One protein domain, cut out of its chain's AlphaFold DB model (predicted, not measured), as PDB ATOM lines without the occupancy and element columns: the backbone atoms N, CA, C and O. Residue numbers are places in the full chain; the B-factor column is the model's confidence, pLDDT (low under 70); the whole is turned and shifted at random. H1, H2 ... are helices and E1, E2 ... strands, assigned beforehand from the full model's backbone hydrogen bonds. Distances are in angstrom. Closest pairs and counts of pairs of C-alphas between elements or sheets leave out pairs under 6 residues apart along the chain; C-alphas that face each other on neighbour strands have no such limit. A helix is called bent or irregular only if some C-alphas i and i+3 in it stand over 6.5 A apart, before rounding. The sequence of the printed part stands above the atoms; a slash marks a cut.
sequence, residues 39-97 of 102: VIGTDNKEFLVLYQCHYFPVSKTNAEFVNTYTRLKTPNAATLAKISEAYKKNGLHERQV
ATOM      1  N   VAL A  39     266.235 177.429 359.613       90.94
ATOM      2  CA  VAL A  39     266.808 176.095 359.819       90.94
ATOM      3  C   VAL A  39     265.693 175.127 360.209       90.94
ATOM      4  O   VAL A  39     265.133 175.239 361.296       90.94
ATOM      5  N   ILE A  40     265.387 174.158 359.346       91.69
ATOM      6  CA  ILE A  40     264.306 173.176 359.572       91.69
ATOM      7  C   ILE A  40     264.818 171.776 359.936       91.69
ATOM      8  O   ILE A  40     264.037 170.891 360.288       91.69
ATOM      9  N   GLY A  41     266.132 171.563 359.872       90.38
ATOM     10  CA  GLY A  41     266.771 170.332 360.322       90.38
ATOM     11  C   GLY A  41     268.285 170.462 360.363       90.38
ATOM     12  O   GLY A  41     268.899 170.916 359.407       90.38
ATOM     13  N   THR A  42     268.907 170.065 361.465       92.94
ATOM     14  CA  THR A  42     270.367 170.005 361.585       92.94
ATOM     15  C   THR A  42     270.753 169.130 362.771       92.94
ATOM     16  O   THR A  42     269.987 168.996 363.725       92.94
ATOM     17  N   ASP A  43     271.944 168.541 362.724       90.06
ATOM     18  CA  ASP A  43     272.611 167.968 363.896       90.06
ATOM     19  C   ASP A  43     273.858 168.763 364.315       90.06
ATOM     20  O   ASP A  43     274.654 168.285 365.127       90.06
ATOM     21  N   ASN A  44     274.020 169.974 363.769       89.31
ATOM     22  CA  ASN A  44     275.143 170.893 363.971       89.31
ATOM     23  C   ASN A  44     276.529 170.294 363.664       89.31
ATOM     24  O   ASN A  44     277.543 170.864 364.065       89.31
ATOM     25  N   LYS A  45     276.596 169.137 362.992       90.56
ATOM     26  CA  LYS A  45     277.850 168.415 362.737       90.56
ATOM     27  C   LYS A  45     277.961 167.937 361.299       90.56
ATOM     28  O   LYS A  45     278.951 168.222 360.634       90.56
ATOM     29  N   GLU A  46     276.968 167.198 360.824       87.38
ATOM     30  CA  GLU A  46     277.027 166.470 359.558       87.38
ATOM     31  C   GLU A  46     276.112 167.066 358.493       87.38
ATOM     32  O   GLU A  46     276.432 166.964 357.305       87.38
ATOM     33  N   PHE A  47     275.004 167.705 358.883       88.06
ATOM     34  CA  PHE A  47     274.081 168.307 357.923       88.06
ATOM     35  C   PHE A  47     273.335 169.543 358.437       88.06
ATOM     36  O   PHE A  47     273.169 169.762 359.641       88.06
ATOM     37  N   LEU A  48     272.834 170.323 357.483       89.00
ATOM     38  CA  LEU A  48     271.986 171.490 357.684       89.00
ATOM     39  C   LEU A  48     270.939 171.549 356.569       89.00
ATOM     40  O   LEU A  48     271.278 171.448 355.394       89.00
ATOM     41  N   VAL A  49     269.681 171.748 356.938       88.69
ATOM     42  CA  VAL A  49     268.560 171.952 356.028       88.69
ATOM     43  C   VAL A  49     267.988 173.339 356.266       88.69
ATOM     44  O   VAL A  49     267.488 173.641 357.353       88.69
ATOM     45  N   LEU A  50     268.047 174.161 355.229       88.38
ATOM     46  CA  LEU A  50     267.498 175.504 355.193       88.38
ATOM     47  C   LEU A  50     266.231 175.528 354.351       88.38
ATOM     48  O   LEU A  50     266.174 174.920 353.281       88.38
ATOM     49  N   TYR A  51     265.245 176.267 354.831       87.75
ATOM     50  CA  TYR A  51     263.985 176.523 354.156       87.75
ATOM     51  C   TYR A  51     263.768 178.021 354.000       87.75
ATOM     52  O   TYR A  51     264.019 178.796 354.922       87.75
ATOM     53  N   GLN A  52     263.247 178.415 352.849       86.75
ATOM     54  CA  GLN A  52     262.870 179.784 352.555       86.75
ATOM     55  C   GLN A  52     261.582 179.784 351.736       86.75
ATOM     56  O   GLN A  52     261.444 179.023 350.780       86.75
ATOM     57  N   CYS A  53     260.646 180.656 352.096       85.44
ATOM     58  CA  CYS A  53     259.382 180.817 351.389       85.44
ATOM     59  C   CYS A  53     259.194 182.277 351.003       85.44
ATOM     60  O   CYS A  53     259.222 183.169 351.850       85.44
ATOM     61  N   HIS A  54     258.990 182.512 349.714       84.44
ATOM     62  CA  HIS A  54     258.678 183.821 349.168       84.44
ATOM     63  C   HIS A  54     257.227 183.861 348.732       84.44
ATOM     64  O   HIS A  54     256.856 183.215 347.755       84.44
ATOM     65  N   TYR A  55     256.415 184.643 349.438       85.19
ATOM     66  CA  TYR A  55     255.048 184.924 349.028       85.19
ATOM     67  C   TYR A  55     255.006 186.132 348.087       85.19
ATOM     68  O   TYR A  55     255.533 187.199 348.401       85.19
ATOM     69  N   PHE A  56     254.351 185.971 346.941       88.44
ATOM     70  CA  PHE A  56     254.120 187.010 345.947       88.44
ATOM     71  C   PHE A  56     252.674 187.509 346.078       88.44
ATOM     72  O   PHE A  56     251.751 186.863 345.573       88.44
ATOM     73  N   PRO A  57     252.432 188.662 346.734       90.00
ATOM     74  CA  PRO A  57     251.075 189.116 347.046       90.00
ATOM     75  C   PRO A  57     250.246 189.450 345.800       90.00
ATOM     76  O   PRO A  57     249.031 189.274 345.809       90.00
ATOM     77  N   VAL A  58     250.898 189.882 344.715       93.19
ATOM     78  CA  VAL A  58     250.235 190.251 343.452       93.19
ATOM     79  C   VAL A  58     249.617 189.031 342.767       93.19
ATOM     80  O   VAL A  58     248.466 189.075 342.347       93.19
ATOM     81  N   SER A  59     250.362 187.930 342.675       93.00
ATOM     82  CA  SER A  59     249.895 186.678 342.067       93.00
ATOM     83  C   SER A  59     249.200 185.746 343.061       93.00
ATOM     84  O   SER A  59     248.628 184.743 342.644       93.00
ATOM     85  N   LYS A  60     249.245 186.056 344.364       91.88
ATOM     86  CA  LYS A  60     248.815 185.182 345.469       91.88
ATOM     87  C   LYS A  60     249.483 183.801 345.442       91.88
ATOM     88  O   LYS A  60     248.889 182.818 345.877       91.88
ATOM     89  N   THR A  61     250.709 183.726 344.936       90.81
ATOM     90  CA  THR A  61     251.490 182.485 344.853       90.81
ATOM     91  C   THR A  61     252.682 182.527 345.796       90.81
ATOM     92  O   THR A  61     253.105 183.595 346.230       90.81
ATOM     93  N   ASN A  62     253.251 181.366 346.103       85.88
ATOM     94  CA  ASN A  62     254.490 181.235 346.854       85.88
ATOM     95  C   ASN A  62     255.547 180.472 346.041       85.88
ATOM     96  O   ASN A  62     255.216 179.607 345.233       85.88
ATOM     97  N   ALA A  63     256.815 180.798 346.267       83.31
ATOM     98  CA  ALA A  63     257.951 179.987 345.850       83.31
ATOM     99  C   ALA A  63     258.690 179.491 347.092       83.31
ATOM    100  O   ALA A  63     259.071 180.284 347.953       83.31
ATOM    101  N   GLU A  64     258.882 178.182 347.168       83.25
ATOM    102  CA  GLU A  64     259.577 177.520 348.266       83.25
ATOM    103  C   GLU A  64     260.951 177.050 347.799       83.25
ATOM    104  O   GLU A  64     261.095 176.455 346.730       83.25
ATOM    105  N   PHE A  65     261.960 177.309 348.619       81.81
ATOM    106  CA  PHE A  65     263.342 176.932 348.377       81.81
ATOM    107  C   PHE A  65     263.836 176.116 349.562       81.81
ATOM    108  O   PHE A  65     263.700 176.520 350.717       81.81
ATOM    109  N   VAL A  66     264.420 174.957 349.265       83.94
ATOM    110  CA  VAL A  66     264.987 174.054 350.265       83.94
ATOM    111  C   VAL A  66     266.417 173.753 349.869       83.94
ATOM    112  O   VAL A  66     266.656 173.158 348.818       83.94
ATOM    113  N   ASN A  67     267.360 174.133 350.722       84.25
ATOM    114  CA  ASN A  67     268.775 173.860 350.521       84.25
ATOM    115  C   ASN A  67     269.269 172.922 351.617       84.25
ATOM    116  O   ASN A  67     269.161 173.229 352.803       84.25
ATOM    117  N   THR A  68     269.838 171.788 351.213       85.00
ATOM    118  CA  THR A  68     270.476 170.849 352.137       85.00
ATOM    119  C   THR A  68     271.975 170.855 351.921       85.00
ATOM    120  O   THR A  68     272.458 170.648 350.810       85.00
ATOM    121  N   TYR A  69     272.700 171.052 353.013       84.62
ATOM    122  CA  TYR A  69     274.149 171.048 353.076       84.62
ATOM    123  C   TYR A  69     274.608 169.872 353.918       84.62
ATOM    124  O   TYR A  69     274.013 169.555 354.950       84.62
ATOM    125  N   THR A  70     275.690 169.239 353.489       85.94
ATOM    126  CA  THR A  70     276.330 168.145 354.211       85.94
ATOM    127  C   THR A  70     277.813 168.424 354.353       85.94
ATOM    128  O   THR A  70     278.434 168.999 353.461       85.94
ATOM    129  N   ARG A  71     278.398 167.993 355.472       83.69
ATOM    130  CA  ARG A  71     279.838 168.137 355.720       83.69
ATOM    131  C   ARG A  71     280.673 167.364 354.698       83.69
ATOM    132  O   ARG A  71     281.757 167.798 354.321       83.69
ATOM    133  N   LEU A  72     280.173 166.207 354.269       82.31
ATOM    134  CA  LEU A  72     280.817 165.342 353.285       82.31
ATOM    135  C   LEU A  72     280.104 165.437 351.938       82.31
ATOM    136  O   LEU A  72     278.881 165.567 351.889       82.31
ATOM    137  N   LYS A  73     280.868 165.281 350.851       79.12
ATOM    138  CA  LYS A  73     280.328 165.183 349.485       79.12
ATOM    139  C   LYS A  73     279.349 164.011 349.345       79.12
ATOM    140  O   LYS A  73     278.306 164.146 348.718       79.12
ATOM    141  N   THR A  74     279.688 162.882 349.961       81.88
ATOM    142  CA  THR A  74     278.872 161.667 350.016       81.88
ATOM    143  C   THR A  74     278.498 161.380 351.473       81.88
ATOM    144  O   THR A  74     279.242 160.699 352.184       81.88
ATOM    145  N   PRO A  75     277.377 161.934 351.968       82.00
ATOM    146  CA  PRO A  75     276.896 161.665 353.321       82.00
ATOM    147  C   PRO A  75     276.533 160.186 353.492       82.00
ATOM    148  O   PRO A  75     276.056 159.523 352.569       82.00
ATOM    149  N   ASN A  76     276.735 159.661 354.701       86.12
ATOM    150  CA  ASN A  76     276.370 158.282 355.018       86.12
ATOM    151  C   ASN A  76     274.839 158.092 355.090       86.12
ATOM    152  O   ASN A  76     274.068 159.051 355.201       86.12
ATOM    153  N   ALA A  77     274.396 156.832 355.073       87.56
ATOM    154  CA  ALA A  77     272.973 156.484 355.107       87.56
ATOM    155  C   ALA A  77     272.233 157.052 356.334       87.56
ATOM    156  O   ALA A  77     271.082 157.464 356.216       87.56
ATOM    157  N   ALA A  78     272.897 157.132 357.492       89.44
ATOM    158  CA  ALA A  78     272.309 157.697 358.706       89.44
ATOM    159  C   ALA A  78     272.027 159.204 358.569       89.44
ATOM    160  O   ALA A  78     270.970 159.678 358.976       89.44
ATOM    161  N   THR A  79     272.940 159.954 357.951       86.56
ATOM    162  CA  THR A  79     272.776 161.392 357.685       86.56
ATOM    163  C   THR A  79     271.646 161.624 356.684       86.56
ATOM    164  O   THR A  79     270.782 162.467 356.910       86.56
ATOM    165  N   LEU A  80     271.588 160.816 355.621       86.75
ATOM    166  CA  LEU A  80     270.496 160.855 354.643       86.75
ATOM    167  C   LEU A  80     269.130 160.559 355.278       86.75
ATOM    168  O   LEU A  80     268.149 161.220 354.944       86.75
ATOM    169  N   ALA A  81     269.063 159.613 356.219       88.50
ATOM    170  CA  ALA A  81     267.833 159.307 356.947       88.50
ATOM    171  C   ALA A  81     267.354 160.494 357.801       88.50
ATOM    172  O   ALA A  81     266.169 160.816 357.778       88.50
ATOM    173  N   LYS A  82     268.266 161.193 358.492       89.19
ATOM    174  CA  LYS A  82     267.927 162.399 359.267       89.19
ATOM    175  C   LYS A  82     267.460 163.559 358.381       89.19
ATOM    176  O   LYS A  82     266.516 164.256 358.740       89.19
ATOM    177  N   ILE A  83     268.081 163.747 357.215       88.56
ATOM    178  CA  ILE A  83     267.641 164.743 356.220       88.56
ATOM    179  C   ILE A  83     266.222 164.407 355.730       88.56
ATOM    180  O   ILE A  83     265.356 165.278 355.706       88.56
ATOM    181  N   SER A  84     265.966 163.137 355.398       88.81
ATOM    182  CA  SER A  84     264.636 162.647 355.002       88.81
ATOM    183  C   SER A  84     263.589 162.891 356.092       88.81
ATOM    184  O   SER A  84     262.476 163.340 355.818       88.81
ATOM    185  N   GLU A  85     263.945 162.650 357.353       91.19
ATOM    186  CA  GLU A  85     263.074 162.928 358.492       91.19
ATOM    187  C   GLU A  85     262.758 164.424 358.623       91.19
ATOM    188  O   GLU A  85     261.595 164.782 358.821       91.19
ATOM    189  N   ALA A  86     263.755 165.300 358.454       90.12
ATOM    190  CA  ALA A  86     263.550 166.747 358.458       90.12
ATOM    191  C   ALA A  86     262.586 167.185 357.344       90.12
ATOM    192  O   ALA A  86     261.686 167.983 357.592       90.12
ATOM    193  N   TYR A  87     262.701 166.621 356.141       89.25
ATOM    194  CA  TYR A  87     261.764 166.907 355.052       89.25
ATOM    195  C   TYR A  87     260.341 166.458 355.383       89.25
ATOM    196  O   TYR A  87     259.407 167.256 355.288       89.25
ATOM    197  N   LYS A  88     260.169 165.218 355.854       89.44
ATOM    198  CA  LYS A  88     258.850 164.667 356.206       89.44
ATOM    199  C   LYS A  88     258.158 165.458 357.311       89.44
ATOM    200  O   LYS A  88     256.972 165.744 357.187       89.44
ATOM    201  N   LYS A  89     258.887 165.835 358.367       92.12
ATOM    202  CA  LYS A  89     258.340 166.625 359.486       92.12
ATOM    203  C   LYS A  89     257.843 168.004 359.055       92.12
ATOM    204  O   LYS A  89     256.920 168.517 359.672       92.12
ATOM    205  N   ASN A  90     258.427 168.570 358.000       88.19
ATOM    206  CA  ASN A  90     258.078 169.892 357.481       88.19
ATOM    207  C   ASN A  90     257.181 169.833 356.230       88.19
ATOM    208  O   ASN A  90     257.021 170.837 355.547       88.19
ATOM    209  N   GLY A  91     256.603 168.668 355.904       87.38
ATOM    210  CA  GLY A  91     255.687 168.522 354.766       87.38
ATOM    211  C   GLY A  91     256.348 168.653 353.389       87.38
ATOM    212  O   GLY A  91     255.653 168.812 352.390       87.38
ATOM    213  N   LEU A  92     257.678 168.567 353.312       83.75
ATOM    214  CA  LEU A  92     258.424 168.723 352.070       83.75
ATOM    215  C   LEU A  92     258.478 167.407 351.291       83.75
ATOM    216  O   LEU A  92     258.838 166.348 351.817       83.75
ATOM    217  N   HIS A  93     258.181 167.470 349.995       79.31
ATOM    218  CA  HIS A  93     258.306 166.321 349.109       79.31
ATOM    219  C   HIS A  93     259.739 166.184 348.593       79.31
ATOM    220  O   HIS A  93     260.171 166.927 347.717       79.31
ATOM    221  N   GLU A  94     260.465 165.157 349.045       74.00
ATOM    222  CA  GLU A  94     261.875 164.955 348.660       74.00
ATOM    223  C   GLU A  94     262.095 164.838 347.143       74.00
ATOM    224  O   GLU A  94     263.179 165.122 346.645       74.00
ATOM    225  N   ARG A  95     261.064 164.418 346.395       70.81
ATOM    226  CA  ARG A  95     261.100 164.307 344.927       70.81
ATOM    227  C   ARG A  95     261.186 165.661 344.220       70.81
ATOM    228  O   ARG A  95     261.600 165.698 343.068       70.81
ATOM    229  N   GLN A  96     260.761 166.734 344.883       64.38
ATOM    230  CA  GLN A  96     260.808 168.104 344.366       64.38
ATOM    231  C   GLN A  96     262.142 168.787 344.688       64.38
ATOM    232  O   GLN A  96     262.467 169.818 344.107       64.38
ATOM    233  N   VAL A  97     262.944 168.192 345.575       61.75
ATOM    234  CA  VAL A  97     264.277 168.685 345.904       61.75
ATOM    235  C   VAL A  97     265.245 168.221 344.824       61.75
ATOM    236  O   VAL A  97     265.527 167.029 344.675       61.75
TER     237      VAL A  97
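What this domain is: This is residues 39 to 97 of the 102 residues of the protein "uncharacterized protein LOC108055569" of Drosophila takahashii (UniProt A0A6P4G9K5). What does the model look like at first sight? A long, narrow hairpin of two strands, E2 and E3, makes the length; at the end of it away from its turn a short third strand, E1, is added beside E2, and one helix, H1, covers one face there and leaves the opposite face bare. The other end of the hairpin, residues 56 to 61, sticks out free of the rest. Which parts make it, and in what order? The printed part has 59 residues with three named strands and then one named helix, in the order E1, E2, E3, H1; the sheet runs E1, E2, E3 and is antiparallel throughout, and the class is mixed, helices and strands. How compact is it? It is loose, with a radius of gyration of the C-alphas of 13.1 A, and it spans 43 by 17 by 17 A.

How they stand to each other: How do the two long strands pair? E2, residues 47 to 56, and E3, residues 61 to 70, form a hairpin of antiparallel neighbours with 167 degrees between their directions. Pairing reaches from C-alphas 47 and 70, which face each other at 4.3 A, to C-alphas 56 and 61, which face each other at 5.3 A. N 50 and O 67 are within hydrogen-bond range at 2.8 A, and so are N 63 and O 54 at 2.8 A. Where does the short strand stand? E1, residues 39 to 42, is an edge strand and forms a hairpin with the inner strand E2, antiparallel at 168 degrees, with N 49 and O 41 within hydrogen-bond range at 2.7 A. E3 is the other edge strand, and E1, E2 and E3 form a meander, each strand the antiparallel neighbour of the one before. How does the helix stand to the sheet? H1, residues 77 to 89, is on the sheet at a height over the sheet of 9.3 A; H1 and the sheet E1, E2, E3 form two layers, a helix on one face of a sheet. It lies over E1 and E2 and runs along the strands, at 21 degrees to E1 on the local plane. The closest C-alphas of E1 and H1 are those of Gly 41 and Ala 86, 5.2 A apart, and those of E2 and H1 are Phe 47 and Thr 79, 7.0 A apart. Is the helix's backbone evenly bonded? In H1 every O i to N i+4 pair is within hydrogen-bond range, and H1 is not bent.

Where its parts are: Where do the long strands lie? E2 runs 29.9 A from C-alpha 47 at (274.081, 168.307, 357.923) to C-alpha 56 at (254.120, 187.010, 345.947). E3, residues 61 to 70, runs 30.2 A from first to last C-alpha. Where are the first strand and the helix? E1 begins at C-alpha 39, at (266.808, 176.095, 359.819), and measures 7.3 A to C-alpha 42. H1 measures 18.3 A and ends at C-alpha 89, at (258.340, 166.625, 359.486).

The domain as a whole: How far does it reach? The two C-alphas farthest apart are those of Val 58 and Asn 76, at 42.9 A, while the first and last printed C-alphas, of Val 39 and Val 97, are 16.0 A apart. Is the printed part continuous, and how are its elements linked? It has no cut; the links from E1 to E2 and from E2 to E3 are tight, and the link from E3 to H1, six residues, is short. How sure is the model? The mean pLDDT of the printed part is 86.0, and residues 96 to 97 are under 70.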